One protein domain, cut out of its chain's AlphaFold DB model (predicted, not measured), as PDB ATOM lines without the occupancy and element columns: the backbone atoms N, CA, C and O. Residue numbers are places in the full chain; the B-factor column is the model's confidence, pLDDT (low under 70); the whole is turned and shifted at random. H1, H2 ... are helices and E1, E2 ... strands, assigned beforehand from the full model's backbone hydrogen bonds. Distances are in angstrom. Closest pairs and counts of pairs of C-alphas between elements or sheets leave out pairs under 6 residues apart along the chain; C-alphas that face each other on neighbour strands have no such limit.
ATOM      1  N   PRO A 309      16.835 -50.395  52.028       79.12
ATOM      2  CA  PRO A 309      15.572 -49.756  52.377       79.12
ATOM      3  C   PRO A 309      14.374 -50.618  51.965       79.12
ATOM      4  O   PRO A 309      14.374 -51.290  50.932       79.12
ATOM      5  N   THR A 310      13.325 -50.568  52.776       73.88
ATOM      6  CA  THR A 310      12.032 -51.200  52.528       73.88
ATOM      7  C   THR A 310      11.104 -50.191  51.864       73.88
ATOM      8  O   THR A 310      10.322 -49.517  52.535       73.88
ATOM      9  N   TYR A 311      11.205 -50.079  50.539       71.56
ATOM     10  CA  TYR A 311      10.301 -49.252  49.737       71.56
ATOM     11  C   TYR A 311       8.825 -49.613  50.020       71.56
ATOM     12  O   TYR A 311       8.516 -50.805  50.136       71.56
ATOM     13  N   PRO A 312       7.915 -48.624  50.131       63.72
ATOM     14  CA  PRO A 312       6.515 -48.879  50.462       63.72
ATOM     15  C   PRO A 312       5.843 -49.776  49.401       63.72
ATOM     16  O   PRO A 312       5.984 -49.517  48.202       63.72
ATOM     17  N   PRO A 313       5.131 -50.847  49.805       60.03
ATOM     18  CA  PRO A 313       4.481 -51.757  48.870       60.03
ATOM     19  C   PRO A 313       3.237 -51.113  48.244       60.03
ATOM     20  O   PRO A 313       2.429 -50.513  48.943       60.03
ATOM     21  N   ILE A 314       3.060 -51.324  46.934       53.38
ATOM     22  CA  ILE A 314       2.098 -50.623  46.062       53.38
ATOM     23  C   ILE A 314       2.477 -49.143  45.872       53.38
ATOM     24  O   ILE A 314       1.933 -48.233  46.491       53.38
ATOM     25  N   GLY A 315       3.410 -48.918  44.945       66.44
ATOM     26  CA  GLY A 315       3.582 -47.643  44.250       66.44
ATOM     27  C   GLY A 315       3.080 -47.741  42.808       66.44
ATOM     28  O   GLY A 315       2.943 -48.835  42.255       66.44
ATOM     29  N   ALA A 316       2.829 -46.593  42.194       80.38
ATOM     30  CA  ALA A 316       2.505 -46.460  40.785       80.38
ATOM     31  C   ALA A 316       3.765 -46.641  39.931       80.38
ATOM     32  O   ALA A 316       4.653 -45.788  39.961       80.38
ATOM     33  N   ARG A 317       3.859 -47.751  39.188       89.75
ATOM     34  CA  ARG A 317       5.033 -48.075  38.365       89.75
ATOM     35  C   ARG A 317       4.724 -48.015  36.873       89.75
ATOM     36  O   ARG A 317       3.874 -48.765  36.401       89.75
ATOM     37  N   LEU A 318       5.448 -47.166  36.146       90.19
ATOM     38  CA  LEU A 318       5.479 -47.156  34.680       90.19
ATOM     39  C   LEU A 318       6.757 -47.832  34.180       90.19
ATOM     40  O   LEU A 318       7.858 -47.459  34.592       90.19
ATOM     41  N   CYS A 319       6.603 -48.791  33.269       91.25
ATOM     42  CA  CYS A 319       7.703 -49.450  32.572       91.25
ATOM     43  C   CYS A 319       7.850 -48.886  31.148       91.25
ATOM     44  O   CYS A 319       6.908 -48.323  30.586       91.25
ATOM     45  N   LEU A 320       8.997 -49.096  30.499       87.94
ATOM     46  CA  LEU A 320       9.250 -48.598  29.138       87.94
ATOM     47  C   LEU A 320       8.244 -49.135  28.104       87.94
ATOM     48  O   LEU A 320       7.930 -48.442  27.142       87.94
ATOM     49  N   SER A 321       7.658 -50.316  28.329       86.81
ATOM     50  CA  SER A 321       6.569 -50.864  27.503       86.81
ATOM     51  C   SER A 321       5.272 -50.044  27.541       86.81
ATOM     52  O   SER A 321       4.493 -50.074  26.587       86.81
ATOM     53  N   ASP A 322       5.023 -49.308  28.626       85.56
ATOM     54  CA  ASP A 322       3.881 -48.393  28.745       85.56
ATOM     55  C   ASP A 322       4.154 -47.061  28.013       85.56
ATOM     56  O   ASP A 322       3.224 -46.366  27.606       85.56
ATOM     57  N   LEU A 323       5.438 -46.742  27.803       85.19
ATOM     58  CA  LEU A 323       5.951 -45.511  27.190       85.19
ATOM     59  C   LEU A 323       6.353 -45.671  25.704       85.19
ATOM     60  O   LEU A 323       6.645 -44.679  25.038       85.19
ATOM     61  N   ASP A 324       6.340 -46.896  25.171       84.62
ATOM     62  CA  ASP A 324       6.658 -47.261  23.778       84.62
ATOM     63  C   ASP A 324       5.527 -46.875  22.795       84.62
ATOM     64  O   ASP A 324       4.797 -47.713  22.265       84.62
ATOM     65  N   LEU A 325       5.311 -45.572  22.623       85.88
ATOM     66  CA  LEU A 325       4.152 -45.007  21.927       85.88
ATOM     67  C   LEU A 325       4.368 -44.834  20.417       85.88
ATOM     68  O   LEU A 325       5.414 -44.367  19.960       85.88
ATOM     69  N   VAL A 326       3.321 -45.144  19.649       86.00
ATOM     70  CA  VAL A 326       3.288 -44.991  18.186       86.00
ATOM     71  C   VAL A 326       2.912 -43.548  17.833       86.00
ATOM     72  O   VAL A 326       2.220 -42.882  18.602       86.00
ATOM     73  N   GLU A 327       3.366 -43.045  16.684       84.56
ATOM     74  CA  GLU A 327       2.956 -41.728  16.180       84.56
ATOM     75  C   GLU A 327       1.591 -41.815  15.490       84.56
ATOM     76  O   GLU A 327       1.384 -42.623  14.587       84.56
ATOM     77  N   GLU A 328       0.650 -40.985  15.935       81.88
ATOM     78  CA  GLU A 328      -0.696 -40.888  15.375       81.88
ATOM     79  C   GLU A 328      -0.682 -40.108  14.050       81.88
ATOM     80  O   GLU A 328      -0.295 -38.937  13.994       81.88
ATOM     81  N   GLU A 329      -1.120 -40.759  12.969       80.06
ATOM     82  CA  GLU A 329      -1.274 -40.140  11.651       80.06
ATOM     83  C   GLU A 329      -2.572 -39.316  11.548       80.06
ATOM     84  O   GLU A 329      -3.633 -39.729  12.016       80.06
ATOM     85  N   GLY A 330      -2.514 -38.179  10.845       79.88
ATOM     86  CA  GLY A 330      -3.682 -37.349  10.526       79.88
ATOM     87  C   GLY A 330      -3.840 -36.117  11.423       79.88
ATOM     88  O   GLY A 330      -2.857 -35.504  11.838       79.88
ATOM     89  N   GLU A 331      -5.088 -35.704  11.669       77.12
ATOM     90  CA  GLU A 331      -5.376 -34.587  12.573       77.12
ATOM     91  C   GLU A 331      -5.427 -35.068  14.028       77.12
ATOM     92  O   GLU A 331      -6.351 -35.769  14.435       77.12
ATOM     93  N   ILE A 332      -4.439 -34.645  14.818       72.94
ATOM     94  CA  ILE A 332      -4.347 -34.964  16.244       72.94
ATOM     95  C   ILE A 332      -5.473 -34.227  16.995       72.94
ATOM     96  O   ILE A 332      -5.503 -32.985  16.943       72.94
ATOM     97  N   PRO A 333      -6.377 -34.934  17.701       70.75
ATOM     98  CA  PRO A 333      -7.399 -34.301  18.527       70.75
ATOM     99  C   PRO A 333      -6.764 -33.625  19.757       70.75
ATOM    100  O   PRO A 333      -5.698 -34.048  20.211       70.75
ATOM    101  N   PRO A 334      -7.400 -32.589  20.332       67.94
ATOM    102  CA  PRO A 334      -6.953 -32.031  21.603       67.94
ATOM    103  C   PRO A 334      -7.085 -33.065  22.734       67.94
ATOM    104  O   PRO A 334      -7.989 -33.903  22.716       67.94
ATOM    105  N   VAL A 335      -6.217 -32.967  23.748       68.88
ATOM    106  CA  VAL A 335      -6.376 -33.678  25.032       68.88
ATOM    107  C   VAL A 335      -7.809 -33.491  25.564       68.88
ATOM    108  O   VAL A 335      -8.274 -32.348  25.626       68.88
ATOM    109  N   PRO A 336      -8.516 -34.566  25.975       68.50
ATOM    110  CA  PRO A 336      -9.878 -34.457  26.491       68.50
ATOM    111  C   PRO A 336      -9.964 -33.536  27.714       68.50
ATOM    112  O   PRO A 336      -9.325 -33.790  28.744       68.50
ATOM    113  N   ALA A 337     -10.776 -32.485  27.605       69.19
ATOM    114  CA  ALA A 337     -11.145 -31.645  28.736       69.19
ATOM    115  C   ALA A 337     -11.980 -32.460  29.734       69.19
ATOM    116  O   ALA A 337     -12.902 -33.173  29.336       69.19
ATOM    117  N   SER A 338     -11.654 -32.349  31.019       75.81
ATOM    118  CA  SER A 338     -12.438 -32.961  32.093       75.81
ATOM    119  C   SER A 338     -13.492 -31.996  32.631       75.81
ATOM    120  O   SER A 338     -13.236 -30.796  32.768       75.81
ATOM    121  N   SER A 339     -14.663 -32.544  32.958       75.38
ATOM    122  CA  SER A 339     -15.792 -31.859  33.596       75.38
ATOM    123  C   SER A 339     -15.742 -31.877  35.129       75.38
ATOM    124  O   SER A 339     -16.721 -31.489  35.760       75.38
ATOM    125  N   GLY A 340     -14.650 -32.363  35.726       82.25
ATOM    126  CA  GLY A 340     -14.472 -32.463  37.174       82.25
ATOM    127  C   GLY A 340     -13.900 -33.812  37.610       82.25
ATOM    128  O   GLY A 340     -13.665 -34.695  36.786       82.25
ATOM    129  N   PHE A 341     -13.678 -33.974  38.912       90.31
ATOM    130  CA  PHE A 341     -13.280 -35.255  39.491       90.31
ATOM    131  C   PHE A 341     -14.449 -36.257  39.531       90.31
ATOM    132  O   PHE A 341     -15.546 -35.914  39.972       90.31
ATOM    133  N   ASP A 342     -14.190 -37.503  39.132       88.75
ATOM    134  CA  ASP A 342     -15.100 -38.648  39.264       88.75
ATOM    135  C   ASP A 342     -14.337 -39.862  39.848       88.75
ATOM    136  O   ASP A 342     -13.389 -40.338  39.217       88.75
ATOM    137  N   PRO A 343     -14.676 -40.353  41.062       93.12
ATOM    138  CA  PRO A 343     -15.633 -39.771  42.005       93.12
ATOM    139  C   PRO A 343     -15.245 -38.350  42.461       93.12
ATOM    140  O   PRO A 343     -14.049 -38.029  42.479       93.12
ATOM    141  N   PRO A 344     -16.216 -37.513  42.883       94.06
ATOM    142  CA  PRO A 344     -15.965 -36.127  43.279       94.06
ATOM    143  C   PRO A 344     -14.947 -35.985  44.411       94.06
ATOM    144  O   PRO A 344     -15.040 -36.679  45.424       94.06
ATOM    145  N   LEU A 345     -14.028 -35.027  44.270       94.62
ATOM    146  CA  LEU A 345     -13.096 -34.586  45.310       94.62
ATOM    147  C   LEU A 345     -13.169 -33.064  45.462       94.62
ATOM    148  O   LEU A 345     -13.239 -32.339  44.472       94.62
ATOM    149  N   GLU A 346     -13.059 -32.572  46.692       93.62
ATOM    150  CA  GLU A 346     -12.870 -31.151  46.981       93.62
ATOM    151  C   GLU A 346     -11.392 -30.899  47.314       93.62
ATOM    152  O   GLU A 346     -10.981 -30.939  48.479       93.62
ATOM    153  N   VAL A 347     -10.559 -30.680  46.290       91.50
ATOM    154  CA  VAL A 347      -9.110 -30.495  46.474       91.50
ATOM    155  C   VAL A 347      -8.825 -29.113  47.070       91.50
ATOM    156  O   VAL A 347      -9.138 -28.077  46.485       91.50
ATOM    157  N   LYS A 348      -8.203 -29.097  48.253       91.62
ATOM    158  CA  LYS A 348      -7.748 -27.893  48.966       91.62
ATOM    159  C   LYS A 348      -6.289 -27.548  48.688       91.62
ATOM    160  O   LYS A 348      -5.916 -26.390  48.835       91.62
ATOM    161  N   CYS A 349      -5.466 -28.531  48.323       92.69
ATOM    162  CA  CYS A 349      -4.067 -28.316  47.964       92.69
ATOM    163  C   CYS A 349      -3.538 -29.425  47.048       92.69
ATOM    164  O   CYS A 349      -3.914 -30.588  47.195       92.69
ATOM    165  N   GLY A 350      -2.615 -29.063  46.156       89.38
ATOM    166  CA  GLY A 350      -2.033 -29.959  45.159       89.38
ATOM    167  C   GLY A 350      -2.839 -30.053  43.854       89.38
ATOM    168  O   GLY A 350      -3.820 -29.327  43.697       89.38
ATOM    169  N   PRO A 351      -2.423 -30.919  42.910       93.25
ATOM    170  CA  PRO A 351      -1.318 -31.877  43.032       93.25
ATOM    171  C   PRO A 351       0.050 -31.205  43.221       93.25
ATOM    172  O   PRO A 351       0.403 -30.277  42.501       93.25
ATOM    173  N   LEU A 352       0.818 -31.680  44.204       96.06
ATOM    174  CA  LEU A 352       2.216 -31.297  44.426       96.06
ATOM    175  C   LEU A 352       3.116 -32.474  44.051       96.06
ATOM    176  O   LEU A 352       2.890 -33.576  44.544       96.06
ATOM    177  N   LEU A 353       4.137 -32.263  43.219       97.12
ATOM    178  CA  LEU A 353       5.156 -33.262  42.889       97.12
ATOM    179  C   LEU A 353       6.378 -33.139  43.809       97.12
ATOM    180  O   LEU A 353       6.925 -32.051  44.002       97.12
ATOM    181  N   ARG A 354       6.890 -34.279  44.278       97.38
ATOM    182  CA  ARG A 354       8.175 -34.412  44.978       97.38
ATOM    183  C   ARG A 354       9.062 -35.442  44.282       97.38
ATOM    184  O   ARG A 354       8.588 -36.502  43.878       97.38
ATOM    185  N   TYR A 355      10.355 -35.150  44.187       98.06
ATOM    186  CA  TYR A 355      11.389 -36.083  43.744       98.06
ATOM    187  C   TYR A 355      12.062 -36.767  44.944       98.06
ATOM    188  O   TYR A 355      12.330 -36.134  45.965       98.06
ATOM    189  N   THR A 356      12.342 -38.067  44.823       95.12
ATOM    190  CA  THR A 356      12.831 -38.922  45.927       95.12
ATOM    191  C   THR A 356      14.065 -39.758  45.543       95.12
ATOM    192  O   THR A 356      14.401 -40.748  46.195       95.12
ATOM    193  N   GLY A 357      14.774 -39.339  44.490       94.62
ATOM    194  CA  GLY A 357      16.028 -39.944  44.033       94.62
ATOM    195  C   GLY A 357      15.875 -41.002  42.935       94.62
ATOM    196  O   GLY A 357      14.773 -41.324  42.490       94.62
ATOM    197  N   LEU A 358      17.017 -41.544  42.506       93.06
ATOM    198  CA  LEU A 358      17.092 -42.692  41.602       93.06
ATOM    199  C   LEU A 358      17.216 -43.992  42.406       93.06
ATOM    200  O   LEU A 358      17.767 -44.008  43.509       93.06
ATOM    201  N   LYS A 359      16.730 -45.093  41.834       90.50
ATOM    202  CA  LYS A 359      16.827 -46.458  42.363       90.50
ATOM    203  C   LYS A 359      17.246 -47.388  41.229       90.50
ATOM    204  O   LYS A 359      16.708 -47.290  40.133       90.50
ATOM    205  N   ARG A 360      18.175 -48.311  41.485       88.38
ATOM    206  CA  ARG A 360      18.681 -49.249  40.474       88.38
ATOM    207  C   ARG A 360      18.278 -50.688  40.790       88.38
ATOM    208  O   ARG A 360      18.609 -51.206  41.853       88.38
ATOM    209  N   GLU A 361      17.608 -51.342  39.848       88.75
ATOM    210  CA  GLU A 361      17.182 -52.744  39.918       88.75
ATOM    211  C   GLU A 361      17.911 -53.558  38.836       88.75
ATOM    212  O   GLU A 361      17.415 -53.776  37.732       88.75
ATOM    213  N   GLY A 362      19.140 -53.988  39.143       88.06
ATOM    214  CA  GLY A 362      20.000 -54.685  38.181       88.06
ATOM    215  C   GLY A 362      20.510 -53.735  37.098       88.06
ATOM    216  O   GLY A 362      21.353 -52.882  37.382       88.06
ATOM    217  N   ASP A 363      20.002 -53.878  35.877       86.06
ATOM    218  CA  ASP A 363      20.294 -52.982  34.747       86.06
ATOM    219  C   ASP A 363      19.195 -51.932  34.507       86.06
ATOM    220  O   ASP A 363      19.372 -51.044  33.679       86.06
ATOM    221  N   ILE A 364      18.092 -51.994  35.261       91.06
ATOM    222  CA  ILE A 364      17.006 -51.011  35.215       91.06
ATOM    223  C   ILE A 364      17.335 -49.843  36.155       91.06
ATOM    224  O   ILE A 364      17.685 -50.064  37.318       91.06
ATOM    225  N   GLU A 365      17.167 -48.606  35.685       93.06
ATOM    226  CA  GLU A 365      17.183 -47.407  36.528       93.06
ATOM    227  C   GLU A 365      15.783 -46.786  36.602       93.06
ATOM    228  O   GLU A 365      15.095 -46.613  35.596       93.06
ATOM    229  N   LEU A 366      15.354 -46.489  37.827       94.19
ATOM    230  CA  LEU A 366      14.028 -45.997  38.170       94.19
ATOM    231  C   LEU A 366      14.149 -44.602  38.776       94.19
ATOM    232  O   LEU A 366      14.807 -44.413  39.804       94.19
ATOM    233  N   TRP A 367      13.452 -43.638  38.191       96.19
ATOM    234  CA  TRP A 367      13.159 -42.369  38.842       96.19
ATOM    235  C   TRP A 367      12.069 -42.591  39.890       96.19
ATOM    236  O   TRP A 367      11.037 -43.192  39.589       96.19
ATOM    237  N   ARG A 368      12.286 -42.121  41.125       95.00
ATOM    238  CA  ARG A 368      11.289 -42.195  42.198       95.00
ATOM    239  C   ARG A 368      10.731 -40.821  42.539       95.00
ATOM    240  O   ARG A 368      11.483 -39.868  42.756       95.00
ATOM    241  N   GLY A 369       9.427 -40.743  42.766       95.62
ATOM    242  CA  GLY A 369       8.767 -39.521  43.223       95.62
ATOM    243  C   GLY A 369       7.508 -39.788  44.033       95.62
ATOM    244  O   GLY A 369       7.181 -40.930  44.348       95.62
ATOM    245  N   SER A 370       6.777 -38.726  44.349       95.81
ATOM    246  CA  SER A 370       5.389 -38.830  44.800       95.81
ATOM    247  C   SER A 370       4.561 -37.612  44.399       95.81
ATOM    248  O   SER A 370       5.100 -36.514  44.246       95.81
ATOM    249  N   ILE A 371       3.249 -37.809  44.260       96.56
ATOM    250  CA  ILE A 371       2.255 -36.732  44.171       96.56
ATOM    251  C   ILE A 371       1.471 -36.675  45.482       96.56
ATOM    252  O   ILE A 371       1.045 -37.716  45.982       96.56
ATOM    253  N   LEU A 372       1.260 -35.474  46.020       97.75
ATOM    254  CA  LEU A 372       0.364 -35.213  47.148       97.75
ATOM    255  C   LEU A 372      -0.858 -34.412  46.687       97.75
ATOM    256  O   LEU A 372      -0.709 -33.386  46.020       97.75
ATOM    257  N   ILE A 373      -2.045 -34.830  47.125       97.00
ATOM    258  CA  ILE A 373      -3.243 -33.980  47.179       97.00
ATOM    259  C   ILE A 373      -3.763 -33.912  48.619       97.00
ATOM    260  O   ILE A 373      -3.635 -34.865  49.391       97.00
ATOM    261  N   VAL A 374      -4.375 -32.784  48.974       97.69
ATOM    262  CA  VAL A 374      -5.112 -32.604  50.230       97.69
ATOM    263  C   VAL A 374      -6.561 -32.302  49.879       97.69
ATOM    264  O   VAL A 374      -6.832 -31.320  49.188       97.69
ATOM    265  N   THR A 375      -7.484 -33.141  50.336       97.44
ATOM    266  CA  THR A 375      -8.922 -33.051  50.041       97.44
ATOM    267  C   THR A 375      -9.714 -32.702  51.293       97.44
ATOM    268  O   THR A 375      -9.326 -33.090  52.392       97.44
ATOM    269  N   ALA A 376     -10.828 -31.986  51.149       96.94
ATOM    270  CA  ALA A 376     -11.780 -31.787  52.238       96.94
ATOM    271  C   ALA A 376     -12.835 -32.897  52.252       96.94
ATOM    272  O   ALA A 376     -13.502 -33.155  51.249       96.94
ATOM    273  N   ASP A 377     -13.010 -33.533  53.406       97.19
ATOM    274  CA  ASP A 377     -13.852 -34.722  53.570       97.19
ATOM    275  C   ASP A 377     -15.343 -34.431  53.334       97.19
ATOM    276  O   ASP A 377     -16.097 -35.318  52.946       97.19
ATOM    277  N   ALA A 378     -15.775 -33.183  53.543       95.81
ATOM    278  CA  ALA A 378     -17.170 -32.768  53.396       95.81
ATOM    279  C   ALA A 378     -17.651 -32.694  51.932       95.81
ATOM    280  O   ALA A 378     -18.849 -32.828  51.687       95.81
ATOM    281  N   GLY A 379     -16.737 -32.478  50.980       92.75
ATOM    282  CA  GLY A 379     -17.019 -32.391  49.543       92.75
ATOM    283  C   GLY A 379     -16.413 -33.526  48.712       92.75
ATOM    284  O   GLY A 379     -16.433 -33.447  47.487       92.75
ATOM    285  N   SER A 380     -15.862 -34.565  49.352       96.56
ATOM    286  CA  SER A 380     -15.121 -35.643  48.681       96.56
ATOM    287  C   SER A 380     -15.751 -37.021  48.881       96.56
ATOM    288  O   SER A 380     -16.276 -37.336  49.947       96.56
ATOM    289  N   THR A 381     -15.640 -37.873  47.865       96.19
ATOM    290  CA  THR A 381     -16.005 -39.294  47.902       96.19
ATOM    291  C   THR A 381     -14.735 -40.142  47.898       96.19
ATOM    292  O   THR A 381     -13.855 -39.938  47.067       96.19
ATOM    293  N   TYR A 382     -14.639 -41.094  48.831       95.50
ATOM    294  CA  TYR A 382     -13.467 -41.968  49.004       95.50
ATOM    295  C   TYR A 382     -13.792 -43.469  48.842       95.50
ATOM    296  O   TYR A 382     -13.021 -44.317  49.293       95.50
ATOM    297  N   ASP A 383     -14.933 -43.797  48.227       93.06
ATOM    298  CA  ASP A 383     -15.270 -45.144  47.750       93.06
ATOM    299  C   ASP A 383     -15.751 -45.059  46.281       93.06
ATOM    300  O   ASP A 383     -16.835 -44.521  46.042       93.06
ATOM    301  N   PRO A 384     -14.958 -45.522  45.291       92.88
ATOM    302  CA  PRO A 384     -13.590 -46.026  45.428       92.88
ATOM    303  C   PRO A 384     -12.607 -44.981  45.986       92.88
ATOM    304  O   PRO A 384     -12.831 -43.771  45.923       92.88
ATOM    305  N   VAL A 385     -11.497 -45.473  46.544       94.50
ATOM    306  CA  VAL A 385     -10.385 -44.645  47.039       94.50
ATOM    307  C   VAL A 385      -9.809 -43.781  45.900       94.50
ATOM    308  O   VAL A 385      -9.792 -44.263  44.764       94.50
ATOM    309  N   PRO A 386      -9.325 -42.544  46.152       95.69
ATOM    310  CA  PRO A 386      -8.786 -41.690  45.095       95.69
ATOM    311  C   PRO A 386      -7.717 -42.384  44.246       95.69
ATOM    312  O   PRO A 386      -6.894 -43.137  44.774       95.69
ATOM    313  N   SER A 387      -7.717 -42.122  42.942       94.62
ATOM    314  CA  SER A 387      -6.839 -42.776  41.971       94.62
ATOM    315  C   SER A 387      -6.065 -41.779  41.110       94.62
ATOM    316  O   SER A 387      -6.433 -40.607  40.965       94.62
ATOM    317  N   ILE A 388      -4.959 -42.256  40.541       94.00
ATOM    318  CA  ILE A 388      -4.175 -41.544  39.539       94.00
ATOM    319  C   ILE A 388      -4.010 -42.402  38.283       94.00
ATOM    320  O   ILE A 388      -3.546 -43.539  38.343       94.00
ATOM    321  N   SER A 389      -4.388 -41.831  37.144       93.81
ATOM    322  CA  SER A 389      -4.135 -42.335  35.793       93.81
ATOM    323  C   SER A 389      -2.785 -41.782  35.331       93.81
ATOM    324  O   SER A 389      -2.605 -40.565  35.364       93.81
ATOM    325  N   LEU A 390      -1.837 -42.643  34.944       94.50
ATOM    326  CA  LEU A 390      -0.482 -42.292  34.494       94.50
ATOM    327  C   LEU A 390      -0.192 -42.836  33.092       94.50
ATOM    328  O   LEU A 390      -0.406 -44.019  32.829       94.50
ATOM    329  N   PHE A 391       0.365 -42.003  32.213       92.50
ATOM    330  CA  PHE A 391       0.626 -42.357  30.814       92.50
ATOM    331  C   PHE A 391       1.824 -41.595  30.231       92.50
ATOM    332  O   PHE A 391       2.135 -40.478  30.639       92.50
ATOM    333  N   GLY A 392       2.499 -42.180  29.239       90.38
ATOM    334  CA  GLY A 392       3.514 -41.461  28.464       90.38
ATOM    335  C   GLY A 392       2.893 -40.434  27.514       90.38
ATOM    336  O   GLY A 392       1.791 -40.644  27.006       90.38
ATOM    337  N   GLN A 393       3.607 -39.348  27.230       86.56
ATOM    338  CA  GLN A 393       3.287 -38.414  26.146       86.56
ATOM    339  C   GLN A 393       4.570 -38.017  25.398       86.56
ATOM    340  O   GLN A 393       5.664 -38.026  25.960       86.56
ATOM    341  N   GLY A 394       4.452 -37.691  24.111       74.06
ATOM    342  CA  GLY A 394       5.595 -37.341  23.267       74.06
ATOM    343  C   GLY A 394       6.276 -36.034  23.678       74.06
ATOM    344  O   GLY A 394       5.610 -35.031  23.936       74.06
ATOM    345  N   CYS A 395       7.609 -36.022  23.667       62.81
ATOM    346  CA  CYS A 395       8.431 -34.831  23.907       62.81
ATOM    347  C   CYS A 395       8.522 -33.923  22.667       62.81
ATOM    348  O   CYS A 395       9.608 -33.576  22.208       62.81
ATOM    349  N   GLU A 396       7.372 -33.528  22.117       57.31
ATOM    350  CA  GLU A 396       7.290 -32.488  21.086       57.31
ATOM    351  C   GLU A 396       7.479 -31.107  21.736       57.31
ATOM    352  O   GLU A 396       6.527 -30.371  21.996       57.31
ATOM    353  N   VAL A 397       8.737 -30.778  22.045       51.44
ATOM    354  CA  VAL A 397       9.145 -29.432  22.465       51.44
ATOM    355  C   VAL A 397       8.880 -28.461  21.301       51.44
ATOM    356  O   VAL A 397       9.271 -28.772  20.172       51.44
ATOM    357  N   PRO A 398       8.235 -27.298  21.528       47.91
ATOM    358  CA  PRO A 398       8.017 -26.309  20.475       47.91
ATOM    359  C   PRO A 398       9.329 -25.852  19.824       47.91
ATOM    360  O   PRO A 398      10.311 -25.591  20.517       47.91
ATOM    361  N   ASP A 399       9.322 -25.720  18.497       42.88
ATOM    362  CA  ASP A 399      10.468 -25.264  17.702       42.88
ATOM    363  C   ASP A 399      10.958 -23.884  18.193       42.88
ATOM    364  O   ASP A 399      10.145 -22.976  18.393       42.88
ATOM    365  N   GLU A 400      12.276 -23.705  18.370       41.75
ATOM    366  CA  GLU A 400      12.873 -22.443  18.849       41.75
ATOM    367  C   GLU A 400      12.551 -21.231  17.951       41.75
ATOM    368  O   GLU A 400      12.654 -20.090  18.402       41.75
ATOM    369  N   SER A 401      12.141 -21.454  16.698       39.56
ATOM    370  CA  SER A 401      11.691 -20.408  15.772       39.56
ATOM    371  C   SER A 401      10.254 -19.912  16.010       39.56
ATOM    372  O   SER A 401       9.842 -18.930  15.387       39.56
ATOM    373  N   THR A 402       9.493 -20.538  16.918       42.44
ATOM    374  CA  THR A 402       8.109 -20.148  17.242       42.44
ATOM    375  C   THR A 402       8.064 -18.759  17.909       42.44
ATOM    376  O   THR A 402       8.735 -18.557  18.927       42.44
ATOM    377  N   PRO A 403       7.269 -17.788  17.411       38.09
ATOM    378  CA  PRO A 403       7.191 -16.453  18.005       38.09
ATOM    379  C   PRO A 403       6.695 -16.466  19.458       38.09
ATOM    380  O   PRO A 403       5.691 -17.101  19.780       38.09
ATOM    381  N   GLU A 404       7.330 -15.680  20.336       40.31
ATOM    382  CA  GLU A 404       6.975 -15.624  21.770       40.31
ATOM    383  C   GLU A 404       5.527 -15.165  22.041       40.31
ATOM    384  O   GLU A 404       5.003 -15.380  23.131       40.31
ATOM    385  N   SER A 405       4.874 -14.544  21.056       33.81
ATOM    386  CA  SER A 405       3.480 -14.094  21.107       33.81
ATOM    387  C   SER A 405       2.432 -15.183  20.847       33.81
ATOM    388  O   SER A 405       1.254 -14.932  21.085       33.81
ATOM    389  N   GLU A 406       2.817 -16.350  20.320       32.94
ATOM    390  CA  GLU A 406       1.874 -17.359  19.797       32.94
ATOM    391  C   GLU A 406       1.699 -18.590  20.688       32.94
ATOM    392  O   GLU A 406       0.916 -19.487  20.368       32.94
ATOM    393  N   THR A 407       2.378 -18.648  21.834       34.94
ATOM    394  CA  THR A 407       2.204 -19.767  22.757       34.94
ATOM    395  C   THR A 407       0.737 -19.772  23.257       34.94
ATOM    396  O   THR A 407       0.232 -18.776  23.774       34.94
ATOM    397  N   ALA A 408      -0.006 -20.860  22.995       38.38
ATOM    398  CA  ALA A 408      -1.476 -20.987  23.120       38.38
ATOM    399  C   ALA A 408      -1.834 -22.122  24.111       38.38
ATOM    400  O   ALA A 408      -1.030 -23.023  24.210       38.38
ATOM    401  N   PRO A 409      -2.938 -22.094  24.891       36.94
ATOM    402  CA  PRO A 409      -3.002 -22.649  26.264       36.94
ATOM    403  C   PRO A 409      -2.825 -24.172  26.466       36.94
ATOM    404  O   PRO A 409      -3.274 -24.971  25.645       36.94
ATOM    405  N   GLY A 410      -2.265 -24.536  27.638       38.72
ATOM    406  CA  GLY A 410      -2.164 -25.904  28.177       38.72
ATOM    407  C   GLY A 410      -2.940 -26.060  29.505       38.72
ATOM    408  O   GLY A 410      -3.137 -25.055  30.193       38.72
ATOM    409  N   PRO A 411      -3.423 -27.271  29.842       40.31
ATOM    410  CA  PRO A 411      -4.441 -27.488  30.874       40.31
ATOM    411  C   PRO A 411      -3.963 -27.271  32.320       40.31
ATOM    412  O   PRO A 411      -2.859 -27.656  32.700       40.31
ATOM    413  N   ILE A 412      -4.864 -26.721  33.136       49.25
ATOM    414  CA  ILE A 412      -4.824 -26.741  34.603       49.25
ATOM    415  C   ILE A 412      -6.113 -27.416  35.078       49.25
ATOM    416  O   ILE A 412      -7.193 -27.102  34.572       49.25
ATOM    417  N   ALA A 413      -5.994 -28.327  36.045       51.31
ATOM    418  CA  ALA A 413      -7.130 -28.829  36.805       51.31
ATOM    419  C   ALA A 413      -7.500 -27.815  37.902       51.31
ATOM    420  O   ALA A 413      -6.634 -27.404  38.676       51.31
ATOM    421  N   SER A 414      -8.769 -27.417  37.970       59.44
ATOM    422  CA  SER A 414      -9.308 -26.613  39.073       59.44
ATOM    423  C   SER A 414      -9.360 -27.420  40.384       59.44
ATOM    424  O   SER A 414      -9.130 -28.632  40.406       59.44
ATOM    425  N   SER A 415      -9.764 -26.787  41.491       61.50
ATOM    426  CA  SER A 415     -10.060 -27.489  42.753       61.50
ATOM    427  C   SER A 415     -11.259 -28.454  42.678       61.50
ATOM    428  O   SER A 415     -11.399 -29.297  43.565       61.50
ATOM    429  N   SER A 416     -12.095 -28.357  41.635       62.53
ATOM    430  CA  SER A 416     -13.151 -29.323  41.278       62.53
ATOM    431  C   SER A 416     -12.706 -30.358  40.232       62.53
ATOM    432  O   SER A 416     -13.467 -31.274  39.924       62.53
ATOM    433  N   GLY A 417     -11.488 -30.240  39.687       58.09
ATOM    434  CA  GLY A 417     -10.929 -31.123  38.657       58.09
ATOM    435  C   GLY A 417     -11.269 -30.719  37.220       58.09
ATOM    436  O   GLY A 417     -10.816 -31.373  36.281       58.09
ATOM    437  N   GLU A 418     -12.038 -29.647  37.031       62.72
ATOM    438  CA  GLU A 418     -12.409 -29.110  35.719       62.72
ATOM    439  C   GLU A 418     -11.182 -28.581  34.965       62.72
ATOM    440  O   GLU A 418     -10.215 -28.107  35.560       62.72
ATOM    441  N   THR A 419     -11.214 -28.652  33.633       63.28
ATOM    442  CA  THR A 419     -10.148 -28.100  32.781       63.28
ATOM    443  C   THR A 419     -10.435 -26.638  32.436       63.28
ATOM    444  O   THR A 419     -11.242 -26.356  31.552       63.28
ATOM    445  N   GLU A 420      -9.772 -25.697  33.112       57.34
ATOM    446  CA  GLU A 420      -9.976 -24.261  32.871       57.34
ATOM    447  C   GLU A 420      -9.225 -23.757  31.621       57.34
ATOM    448  O   GLU A 420      -7.997 -23.825  31.532       57.34
ATOM    449  N   GLU A 421      -9.948 -23.166  30.662       46.19
ATOM    450  CA  GLU A 421      -9.325 -22.442  29.547       46.19
ATOM    451  C   GLU A 421      -8.749 -21.092  30.008       46.19
ATOM    452  O   GLU A 421      -9.479 -20.145  30.319       46.19
ATOM    453  N   LEU A 445      -4.951  -5.929  59.683       70.12
ATOM    454  CA  LEU A 445      -4.075  -6.931  59.077       70.12
ATOM    455  C   LEU A 445      -2.850  -6.276  58.410       70.12
ATOM    456  O   LEU A 445      -3.000  -5.282  57.694       70.12
ATOM    457  N   PRO A 446      -1.631  -6.822  58.585       73.56
ATOM    458  CA  PRO A 446      -0.427  -6.364  57.885       73.56
ATOM    459  C   PRO A 446      -0.501  -6.447  56.343       73.56
ATOM    460  O   PRO A 446      -1.206  -7.309  55.816       73.56
ATOM    461  N   PRO A 447       0.222  -5.583  55.593       72.31
ATOM    462  CA  PRO A 447       0.037  -5.408  54.143       72.31
ATOM    463  C   PRO A 447       0.116  -6.681  53.289       72.31
ATOM    464  O   PRO A 447      -0.729  -6.873  52.415       72.31
ATOM    465  N   SER A 448       1.056  -7.581  53.583       71.50
ATOM    466  CA  SER A 448       1.224  -8.873  52.887       71.50
ATOM    467  C   SER A 448      -0.021  -9.769  52.937       71.50
ATOM    468  O   SER A 448      -0.246 -10.573  52.035       71.50
ATOM    469  N   LEU A 449      -0.858  -9.596  53.964       68.00
ATOM    470  CA  LEU A 449      -2.086 -10.355  54.209       68.00
ATOM    471  C   LEU A 449      -3.346  -9.660  53.676       68.00
ATOM    472  O   LEU A 449      -4.415 -10.265  53.697       68.00
ATOM    473  N   ARG A 450      -3.235  -8.408  53.210       65.81
ATOM    474  CA  ARG A 450      -4.333  -7.674  52.553       65.81
ATOM    475  C   ARG A 450      -4.484  -8.058  51.084       65.81
ATOM    476  O   ARG A 450      -5.517  -7.778  50.487       65.81
ATOM    477  N   TYR A 451      -3.467  -8.671  50.484       63.84
ATOM    478  CA  TYR A 451      -3.540  -9.124  49.101       63.84
ATOM    479  C   TYR A 451      -4.471 -10.338  48.982       63.84
ATOM    480  O   TYR A 451      -4.256 -11.366  49.624       63.84
ATOM    481  N   ASN A 452      -5.507 -10.238  48.145       56.84
ATOM    482  CA  ASN A 452      -6.390 -11.365  47.849       56.84
ATOM    483  C   ASN A 452      -5.702 -12.293  46.834       56.84
ATOM    484  O   ASN A 452      -5.886 -12.148  45.623       56.84
ATOM    485  N   PHE A 453      -4.947 -13.268  47.336       57.25
ATOM    486  CA  PHE A 453      -4.428 -14.379  46.541       57.25
ATOM    487  C   PHE A 453      -5.601 -15.182  45.948       57.25
ATOM    488  O   PHE A 453      -6.317 -15.881  46.661       57.25
ATOM    489  N   GLY A 454      -5.842 -15.009  44.648       46.62
ATOM    490  CA  GLY A 454      -6.829 -15.772  43.882       46.62
ATOM    491  C   GLY A 454      -6.171 -16.846  43.006       46.62
ATOM    492  O   GLY A 454      -4.944 -16.984  43.033       46.62
ATOM    493  N   PRO A 455      -6.959 -17.572  42.191       50.47
ATOM    494  CA  PRO A 455      -6.411 -18.405  41.125       50.47
ATOM    495  C   PRO A 455      -5.575 -17.563  40.147       50.47
ATOM    496  O   PRO A 455      -5.814 -16.362  39.969       50.47
ATOM    497  N   ALA A 456      -4.574 -18.194  39.535       51.16
ATOM    498  CA  ALA A 456      -3.564 -17.522  38.725       51.16
ATOM    499  C   ALA A 456      -4.178 -16.775  37.528       51.16
ATOM    500  O   ALA A 456      -4.718 -17.374  36.600       51.16
ATOM    501  N   LYS A 457      -4.058 -15.443  37.507       45.56
ATOM    502  CA  LYS A 457      -4.503 -14.632  36.363       45.56
ATOM    503  C   LYS A 457      -3.414 -14.611  35.290       45.56
ATOM    504  O   LYS A 457      -2.235 -14.459  35.603       45.56
ATOM    505  N   ASN A 458      -3.803 -14.709  34.019       49.66
ATOM    506  CA  ASN A 458      -2.885 -14.681  32.872       49.66
ATOM    507  C   ASN A 458      -1.744 -15.716  33.006       49.66
ATOM    508  O   ASN A 458      -0.558 -15.369  33.077       49.66
ATOM    509  N   ILE A 459      -2.124 -16.993  33.092       52.50
ATOM    510  CA  ILE A 459      -1.207 -18.143  33.069       52.50
ATOM    511  C   ILE A 459      -0.452 -18.187  31.722       52.50
ATOM    512  O   ILE A 459      -1.068 -17.917  30.685       52.50
ATOM    513  N   PRO A 460       0.855 -18.532  31.697       43.22
ATOM    514  CA  PRO A 460       1.578 -18.839  30.467       43.22
ATOM    515  C   PRO A 460       0.849 -19.884  29.632       43.22
ATOM    516  O   PRO A 460       0.480 -20.955  30.105       43.22
ATOM    517  N   LYS A 461       0.639 -19.562  28.366       39.12
ATOM    518  CA  LYS A 461      -0.077 -20.422  27.434       39.12
ATOM    519  C   LYS A 461       0.913 -21.387  26.764       39.12
ATOM    520  O   LYS A 461       1.930 -20.919  26.262       39.12
ATOM    521  N   PHE A 462       0.633 -22.695  26.753       45.12
ATOM    522  CA  PHE A 462       1.541 -23.766  26.295       45.12
ATOM    523  C   PHE A 462       0.922 -24.635  25.192       45.12
ATOM    524  O   PHE A 462      -0.084 -25.285  25.462       45.12
ATOM    525  N   SER A 463       1.522 -24.632  23.991       41.00
ATOM    526  CA  SER A 463       0.995 -25.206  22.732       41.00
ATOM    527  C   SER A 463      -0.057 -26.311  22.907       41.00
ATOM    528  O   SER A 463       0.266 -27.382  23.421       41.00
ATOM    529  N   SER A 464      -1.285 -26.042  22.437       43.50
ATOM    530  CA  SER A 464      -2.483 -26.879  22.622       43.50
ATOM    531  C   SER A 464      -2.172 -28.375  22.595       43.50
ATOM    532  O   SER A 464      -1.699 -28.862  21.567       43.50
ATOM    533  N   GLY A 465      -2.456 -29.081  23.695       53.03
ATOM    534  CA  GLY A 465      -2.062 -30.477  23.909       53.03
ATOM    535  C   GLY A 465      -2.501 -31.406  22.775       53.03
ATOM    536  O   GLY A 465      -3.635 -31.880  22.764       53.03
ATOM    537  N   ARG A 466      -1.585 -31.637  21.831       64.38
ATOM    538  CA  ARG A 466      -1.723 -32.445  20.613       64.38
ATOM    539  C   ARG A 466      -0.425 -33.232  20.408       64.38
ATOM    540  O   ARG A 466       0.291 -33.023  19.438       64.38
ATOM    541  N   PHE A 467      -0.094 -34.092  21.364       74.19
ATOM    542  CA  PHE A 467       1.102 -34.930  21.299       74.19
ATOM    543  C   PHE A 467       0.888 -36.037  20.261       74.19
ATOM    544  O   PHE A 467      -0.061 -36.804  20.407       74.19
ATOM    545  N   ARG A 468       1.757 -36.176  19.250       79.44
ATOM    546  CA  ARG A 468       1.699 -37.290  18.272       79.44
ATOM    547  C   ARG A 468       1.788 -38.669  18.922       79.44
ATOM    548  O   ARG A 468       1.285 -39.635  18.364       79.44
ATOM    549  N   LYS A 469       2.432 -38.750  20.087       85.88
ATOM    550  CA  LYS A 469       2.515 -39.932  20.952       85.88
ATOM    551  C   LYS A 469       1.723 -39.648  22.219       85.88
ATOM    552  O   LYS A 469       2.092 -38.728  22.951       85.88
ATOM    553  N   ASP A 470       0.672 -40.412  22.497       87.50
ATOM    554  CA  ASP A 470      -0.151 -40.198  23.690       87.50
ATOM    555  C   ASP A 470      -0.707 -41.509  24.261       87.50
ATOM    556  O   ASP A 470      -1.563 -42.168  23.668       87.50
ATOM    557  N   GLY A 471      -0.212 -41.897  25.436       88.75
ATOM    558  CA  GLY A 471      -0.596 -43.138  26.099       88.75
ATOM    559  C   GLY A 471      -2.038 -43.154  26.603       88.75
ATOM    560  O   GLY A 471      -2.598 -44.240  26.735       88.75
ATOM    561  N   GLU A 472      -2.674 -42.000  26.829       88.56
ATOM    562  CA  GLU A 472      -4.093 -41.957  27.194       88.56
ATOM    563  C   GLU A 472      -4.962 -42.333  25.988       88.56
ATOM    564  O   GLU A 472      -5.783 -43.249  26.079       88.56
ATOM    565  N   ARG A 473      -4.724 -41.713  24.823       86.81
ATOM    566  CA  ARG A 473      -5.469 -42.033  23.588       86.81
ATOM    567  C   ARG A 473      -5.160 -43.427  23.044       86.81
ATOM    568  O   ARG A 473      -6.045 -44.070  22.486       86.81
ATOM    569  N   GLN A 474      -3.936 -43.919  23.240       89.25
ATOM    570  CA  GLN A 474      -3.507 -45.254  22.800       89.25
ATOM    571  C   GLN A 474      -3.867 -46.376  23.794       89.25
ATOM    572  O   GLN A 474      -3.464 -47.522  23.593       89.25
ATOM    573  N   GLY A 475      -4.620 -46.080  24.863       88.00
ATOM    574  CA  GLY A 475      -5.080 -47.080  25.834       88.00
ATOM    575  C   GLY A 475      -3.962 -47.706  26.680       88.00
ATOM    576  O   GLY A 475      -4.137 -48.803  27.208       88.00
ATOM    577  N   ARG A 476      -2.815 -47.025  26.804       89.94
ATOM    578  CA  ARG A 476      -1.651 -47.431  27.614       89.94
ATOM    579  C   ARG A 476      -1.558 -46.715  28.966       89.94
ATOM    580  O   ARG A 476      -0.522 -46.800  29.620       89.94
ATOM    581  N   SER A 477      -2.615 -46.029  29.406       90.75
ATOM    582  CA  SER A 477      -2.645 -45.492  30.768       90.75
ATOM    583  C   SER A 477      -2.689 -46.605  31.821       90.75
ATOM    584  O   SER A 477      -3.242 -47.688  31.599       90.75
ATOM    585  N   ARG A 478      -2.104 -46.326  32.985       92.25
ATOM    586  CA  ARG A 478      -2.087 -47.183  34.169       92.25
ATOM    587  C   ARG A 478      -2.736 -46.449  35.335       92.25
ATOM    588  O   ARG A 478      -2.324 -45.341  35.665       92.25
ATOM    589  N   GLU A 479      -3.737 -47.068  35.951       92.69
ATOM    590  CA  GLU A 479      -4.441 -46.509  37.106       92.69
ATOM    591  C   GLU A 479      -3.912 -47.100  38.419       92.69
ATOM    592  O   GLU A 479      -3.717 -48.313  38.533       92.69
ATOM    593  N   PHE A 480      -3.694 -46.240  39.416       93.44
ATOM    594  CA  PHE A 480      -3.158 -46.613  40.724       93.44
ATOM    595  C   PHE A 480      -3.905 -45.910  41.861       93.44
ATOM    596  O   PHE A 480      -4.250 -44.736  41.756       93.44
ATOM    597  N   ALA A 481      -4.125 -46.623  42.966       93.31
ATOM    598  CA  ALA A 481      -4.790 -46.095  44.157       93.31
ATOM    599  C   ALA A 481      -3.876 -45.182  44.995       93.31
ATOM    600  O   ALA A 481      -2.661 -45.375  45.049       93.31
ATOM    601  N   ALA A 482      -4.484 -44.225  45.696       94.19
ATOM    602  CA  ALA A 482      -3.827 -43.378  46.680       94.19
ATOM    603  C   ALA A 482      -3.586 -44.088  48.021       94.19
ATOM    604  O   ALA A 482      -4.402 -44.870  48.510       94.19
ATOM    605  N   GLU A 483      -2.500 -43.704  48.683       93.62
ATOM    606  CA  GLU A 483      -2.209 -44.004  50.079       93.62
ATOM    607  C   GLU A 483      -2.678 -42.843  50.970       93.62
ATOM    608  O   GLU A 483      -2.295 -41.691  50.756       93.62
ATOM    609  N   ARG A 484      -3.479 -43.115  52.008       95.88
ATOM    610  CA  ARG A 484      -3.850 -42.090  52.995       95.88
ATOM    611  C   ARG A 484      -2.762 -41.946  54.057       95.88
ATOM    612  O   ARG A 484      -2.727 -42.738  54.998       95.88
ATOM    613  N   ILE A 485      -1.934 -40.911  53.944       95.50
ATOM    614  CA  ILE A 485      -0.798 -40.695  54.856       95.50
ATOM    615  C   ILE A 485      -1.162 -39.949  56.143       95.50
ATOM    616  O   ILE A 485      -0.507 -40.138  57.166       95.50
ATOM    617  N   HIS A 486      -2.195 -39.101  56.114       97.44
ATOM    618  CA  HIS A 486      -2.643 -38.318  57.270       97.44
ATOM    619  C   HIS A 486      -4.100 -37.863  57.108       97.44
ATOM    620  O   HIS A 486      -4.598 -37.778  55.986       97.44
ATOM    621  N   ALA A 487      -4.787 -37.561  58.211       97.31
ATOM    622  CA  ALA A 487      -6.115 -36.944  58.198       97.31
ATOM    623  C   ALA A 487      -6.376 -36.180  59.504       97.31
ATOM    624  O   ALA A 487      -6.156 -36.716  60.590       97.31
ATOM    625  N   GLU A 488      -6.856 -34.939  59.409       96.00
ATOM    626  CA  GLU A 488      -7.183 -34.088  60.557       96.00
ATOM    627  C   GLU A 488      -8.123 -32.937  60.174       96.00
ATOM    628  O   GLU A 488      -8.105 -32.464  59.043       96.00
ATOM    629  N   ARG A 489      -8.926 -32.447  61.130       96.06
ATOM    630  CA  ARG A 489      -9.755 -31.224  60.990       96.06
ATOM    631  C   ARG A 489     -10.651 -31.188  59.732       96.06
ATOM    632  O   ARG A 489     -10.979 -30.116  59.231       96.06
ATOM    633  N   GLY A 490     -11.077 -32.360  59.252       96.81
ATOM    634  CA  GLY A 490     -11.903 -32.526  58.048       96.81
ATOM    635  C   GLY A 490     -11.134 -32.462  56.723       96.81
ATOM    636  O   GLY A 490     -11.766 -32.328  55.676       96.81
ATOM    637  N   LEU A 491      -9.797 -32.517  56.763       98.12
ATOM    638  CA  LEU A 491      -8.920 -32.634  55.601       98.12
ATOM    639  C   LEU A 491      -8.162 -33.971  55.624       98.12
ATOM    640  O   LEU A 491      -7.572 -34.345  56.641       98.12
ATOM    641  N   THR A 492      -8.097 -34.641  54.474       98.38
ATOM    642  CA  THR A 492      -7.346 -35.888  54.283       98.38
ATOM    643  C   THR A 492      -6.196 -35.690  53.291       98.38
ATOM    644  O   THR A 492      -6.352 -35.056  52.248       98.38
ATOM    645  N   PHE A 493      -5.025 -36.241  53.621       98.31
ATOM    646  CA  PHE A 493      -3.800 -36.190  52.823       98.31
ATOM    647  C   PHE A 493      -3.604 -37.515  52.078       98.31
ATOM    648  O   PHE A 493      -3.466 -38.573  52.703       98.31
ATOM    649  N   TRP A 494      -3.536 -37.443  50.749       97.50
ATOM    650  CA  TRP A 494      -3.424 -38.595  49.856       97.50
ATOM    651  C   TRP A 494      -2.121 -38.539  49.054       97.50
ATOM    652  O   TRP A 494      -1.865 -37.568  48.337       97.50
ATOM    653  N   ARG A 495      -1.305 -39.589  49.175       95.81
ATOM    654  CA  ARG A 495      -0.009 -39.765  48.509       95.81
ATOM    655  C   ARG A 495      -0.123 -40.791  47.386       95.81
ATOM    656  O   ARG A 495      -0.616 -41.895  47.596       95.81
ATOM    657  N   PHE A 496       0.420 -40.467  46.221       94.94
ATOM    658  CA  PHE A 496       0.683 -41.416  45.144       94.94
ATOM    659  C   PHE A 496       2.200 -41.581  45.020       94.94
ATOM    660  O   PHE A 496       2.876 -40.664  44.559       94.94
ATOM    661  N   ASN A 497       2.757 -42.711  45.462       93.75
ATOM    662  CA  ASN A 497       4.184 -43.013  45.290       93.75
ATOM    663  C   ASN A 497       4.457 -43.422  43.836       93.75
ATOM    664  O   ASN A 497       3.681 -44.196  43.288       93.75
ATOM    665  N   LEU A 498       5.541 -42.940  43.222       93.88
ATOM    666  CA  LEU A 498       5.854 -43.140  41.801       93.88
ATOM    667  C   LEU A 498       7.197 -43.870  41.610       93.88
ATOM    668  O   LEU A 498       8.200 -43.465  42.201       93.88
ATOM    669  N   GLU A 499       7.237 -44.868  40.724       94.31
ATOM    670  CA  GLU A 499       8.455 -45.421  40.109       94.31
ATOM    671  C   GLU A 499       8.335 -45.347  38.579       94.31
ATOM    672  O   GLU A 499       7.348 -45.805  38.008       94.31
ATOM    673  N   ILE A 500       9.324 -44.777  37.891       95.19
ATOM    674  CA  ILE A 500       9.274 -44.580  36.434       95.19
ATOM    675  C   ILE A 500      10.578 -45.071  35.817       95.19
ATOM    676  O   ILE A 500      11.656 -44.603  36.184       95.19
ATOM    677  N   GLU A 501      10.477 -46.038  34.908       95.44
ATOM    678  CA  GLU A 501      11.619 -46.633  34.216       95.44
ATOM    679  C   GLU A 501      12.243 -45.656  33.213       95.44
ATOM    680  O   GLU A 501      11.572 -45.204  32.283       95.44
ATOM    681  N   LEU A 502      13.525 -45.323  33.407       95.00
ATOM    682  CA  LEU A 502      14.208 -44.314  32.601       95.00
ATOM    683  C   LEU A 502      14.700 -44.869  31.263       95.00
ATOM    684  O   LEU A 502      15.436 -45.856  31.204       95.00
ATOM    685  N   GLY A 503      14.324 -44.188  30.182       92.94
ATOM    686  CA  GLY A 503      14.754 -44.511  28.825       92.94
ATOM    687  C   GLY A 503      16.121 -43.932  28.438       92.94
ATOM    688  O   GLY A 503      16.819 -43.281  29.217       92.94
ATOM    689  N   ASN A 504      16.480 -44.128  27.166       92.25
ATOM    690  CA  ASN A 504      17.632 -43.469  26.531       92.25
ATOM    691  C   ASN A 504      17.348 -42.003  26.139       92.25
ATOM    692  O   ASN A 504      18.258 -41.296  25.709       92.25
ATOM    693  N   GLU A 505      16.098 -41.559  26.266       90.75
ATOM    694  CA  GLU A 505      15.603 -40.235  25.883       90.75
ATOM    695  C   GLU A 505      14.855 -39.595  27.064       90.75
ATOM    696  O   GLU A 505      14.402 -40.292  27.972       90.75
ATOM    697  N   GLU A 506      14.752 -38.266  27.066       92.25
ATOM    698  CA  GLU A 506      13.952 -37.505  28.033       92.25
ATOM    699  C   GLU A 506      12.461 -37.808  27.812       92.25
ATOM    700  O   GLU A 506      11.993 -37.791  26.673       92.25
ATOM    701  N   GLN A 507      11.710 -38.104  28.876       92.12
ATOM    702  CA  GLN A 507      10.337 -38.618  28.784       92.12
ATOM    703  C   GLN A 507       9.346 -37.696  29.492       92.12
ATOM    704  O   GLN A 507       9.527 -37.343  30.660       92.12
ATOM    705  N   ARG A 508       8.256 -37.345  28.799       92.94
ATOM    706  CA  ARG A 508       7.137 -36.590  29.361       92.94
ATOM    707  C   ARG A 508       6.062 -37.553  29.865       92.94
ATOM    708  O   ARG A 508       5.593 -38.420  29.131       92.94
ATOM    709  N   ILE A 509       5.667 -37.380  31.119       94.00
ATOM    710  CA  ILE A 509       4.706 -38.228  31.824       94.00
ATOM    711  C   ILE A 509       3.443 -37.405  32.075       94.00
ATOM    712  O   ILE A 509       3.479 -36.404  32.792       94.00
ATOM    713  N   GLY A 510       2.339 -37.808  31.449       91.69
ATOM    714  CA  GLY A 510       1.005 -37.267  31.682       91.69
ATOM    715  C   GLY A 510       0.320 -37.963  32.857       91.69
ATOM    716  O   GLY A 510       0.552 -39.148  33.112       91.69
ATOM    717  N   TYR A 511      -0.519 -37.224  33.585       92.81
ATOM    718  CA  TYR A 511      -1.332 -37.778  34.661       92.81
ATOM    719  C   TYR A 511      -2.690 -37.086  34.837       92.81
ATOM    720  O   TYR A 511      -2.846 -35.904  34.525       92.81
ATOM    721  N   ARG A 512      -3.660 -37.818  35.400       91.38
ATOM    722  CA  ARG A 512      -4.940 -37.296  35.922       91.38
ATOM    723  C   ARG A 512      -5.221 -37.880  37.302       91.38
ATOM    724  O   ARG A 512      -5.142 -39.092  37.469       91.38
ATOM    725  N   VAL A 513      -5.612 -37.040  38.255       91.69
ATOM    726  CA  VAL A 513      -6.206 -37.458  39.540       91.69
ATOM    727  C   VAL A 513      -7.719 -37.601  39.343       91.69
ATOM    728  O   VAL A 513      -8.298 -36.692  38.753       91.69
ATOM    729  N   ASN A 514      -8.349 -38.698  39.789       92.56
ATOM    730  CA  ASN A 514      -9.805 -38.960  39.703       92.56
ATOM    731  C   ASN A 514     -10.466 -38.485  38.382       92.56
ATOM    732  O   ASN A 514     -11.441 -37.741  38.402       92.56
ATOM    733  N   GLY A 515      -9.893 -38.803  37.215       86.75
ATOM    734  CA  GLY A 515     -10.453 -38.387  35.912       86.75
ATOM    735  C   GLY A 515     -10.464 -36.872  35.613       86.75
ATOM    736  O   GLY A 515     -10.979 -36.460  34.572       86.75
ATOM    737  N   GLY A 516      -9.878 -36.039  36.479       86.62
ATOM    738  CA  GLY A 516      -9.799 -34.583  36.340       86.62
ATOM    739  C   GLY A 516      -8.933 -34.101  35.166       86.62
ATOM    740  O   GLY A 516      -8.517 -34.869  34.293       86.62
ATOM    741  N   GLY A 517      -8.658 -32.797  35.119       82.31
ATOM    742  CA  GLY A 517      -7.785 -32.189  34.111       82.31
ATOM    743  C   GLY A 517      -6.409 -32.862  34.045       82.31
ATOM    744  O   GLY A 517      -5.785 -33.122  35.074       82.31
ATOM    745  N   ALA A 518      -5.939 -33.154  32.830       82.50
ATOM    746  CA  ALA A 518      -4.614 -33.730  32.626       82.50
ATOM    747  C   ALA A 518      -3.516 -32.708  32.936       82.50
ATOM    748  O   ALA A 518      -3.585 -31.558  32.507       82.50
ATOM    749  N   VAL A 519      -2.474 -33.157  33.627       85.19
ATOM    750  CA  VAL A 519      -1.241 -32.409  33.907       85.19
ATOM    751  C   VAL A 519      -0.060 -33.286  33.460       85.19
ATOM    752  O   VAL A 519      -0.249 -34.448  33.103       85.19
ATOM    753  N   GLY A 520       1.167 -32.769  33.412       88.19
ATOM    754  CA  GLY A 520       2.327 -33.621  33.150       88.19
ATOM    755  C   GLY A 520       3.661 -33.001  33.536       88.19
ATOM    756  O   GLY A 520       3.783 -31.782  33.621       88.19
ATOM    757  N   PHE A 521       4.647 -33.863  33.751       94.44
ATOM    758  CA  PHE A 521       6.013 -33.536  34.165       94.44
ATOM    759  C   PHE A 521       7.032 -34.309  33.315       94.44
ATOM    760  O   PHE A 521       6.650 -35.062  32.418       94.44
ATOM    761  N   TYR A 522       8.328 -34.117  33.571       95.06
ATOM    762  CA  TYR A 522       9.408 -34.696  32.768       95.06
ATOM    763  C   TYR A 522      10.412 -35.461  33.634       95.06
ATOM    764  O   TYR A 522      10.812 -34.984  34.699       95.06
ATOM    765  N   VAL A 523      10.846 -36.628  33.153       96.19
ATOM    766  CA  VAL A 523      11.920 -37.444  33.740       96.19
ATOM    767  C   VAL A 523      13.096 -37.557  32.755       96.19
ATOM    768  O   VAL A 523      12.875 -37.549  31.540       96.19
ATOM    769  N   PRO A 524      14.353 -37.597  33.239       95.69
ATOM    770  CA  PRO A 524      15.525 -37.508  32.370       95.69
ATOM    771  C   PRO A 524      15.803 -38.848  31.688       95.69
ATOM    772  O   PRO A 524      15.435 -39.894  32.212       95.69
TER     773      PRO A 524
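Overview. This is residues 309 to 421 and 445 to 524 of the 1017 residues of an uncharacterized protein of Drechslerella stenobrocha 248 (UniProt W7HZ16). Little is regular structure, but the strands make a sandwich, two sheets face to face: branched E1 E2 E3 E6 E7 and antiparallel E5 E4 E8 E9, with residues 399 to 404 and 445 to 454 sticking out. The 193 printed residues, mostly strand by class but under half in named elements, run E1 H1 E2 E3 E4 E5 E6 E7 E8 E9. The whole is compact, radius of gyration of the C-alphas 18.0 A, spanning 52 by 49 by 32 A.

Arrangement. E7, residues 491 to 501, has antiparallel E3, residues 364 to 376, on one side, with N 371 and O 496 2.9 A apart. On the other side are parallel E1, residues 316 to 318, and antiparallel E6, residues 483 to 488. H1, residues 320 to 323, is on the sheet E5 E4 E8 E9, height 8.4 A, too short for an O i to N i+4 pair.

Along the chain. E2, residues 347 to 361, spans 35.1 A from C-alpha (-9.110, -30.495, 46.474). E4 is residues 387 to 393, E5 478 to 481, E8 507 to 513; E9, 519 to 523, ends at (11.920, -37.444, 33.740).

Size, cuts and confidence. Residues 422 to 444 are cut out, C-alphas 421 and 445 being 33.8 A apart. The link H1 to E2 is long. Model pLDDT is under 70 for 53 residues, among them 395 to 421.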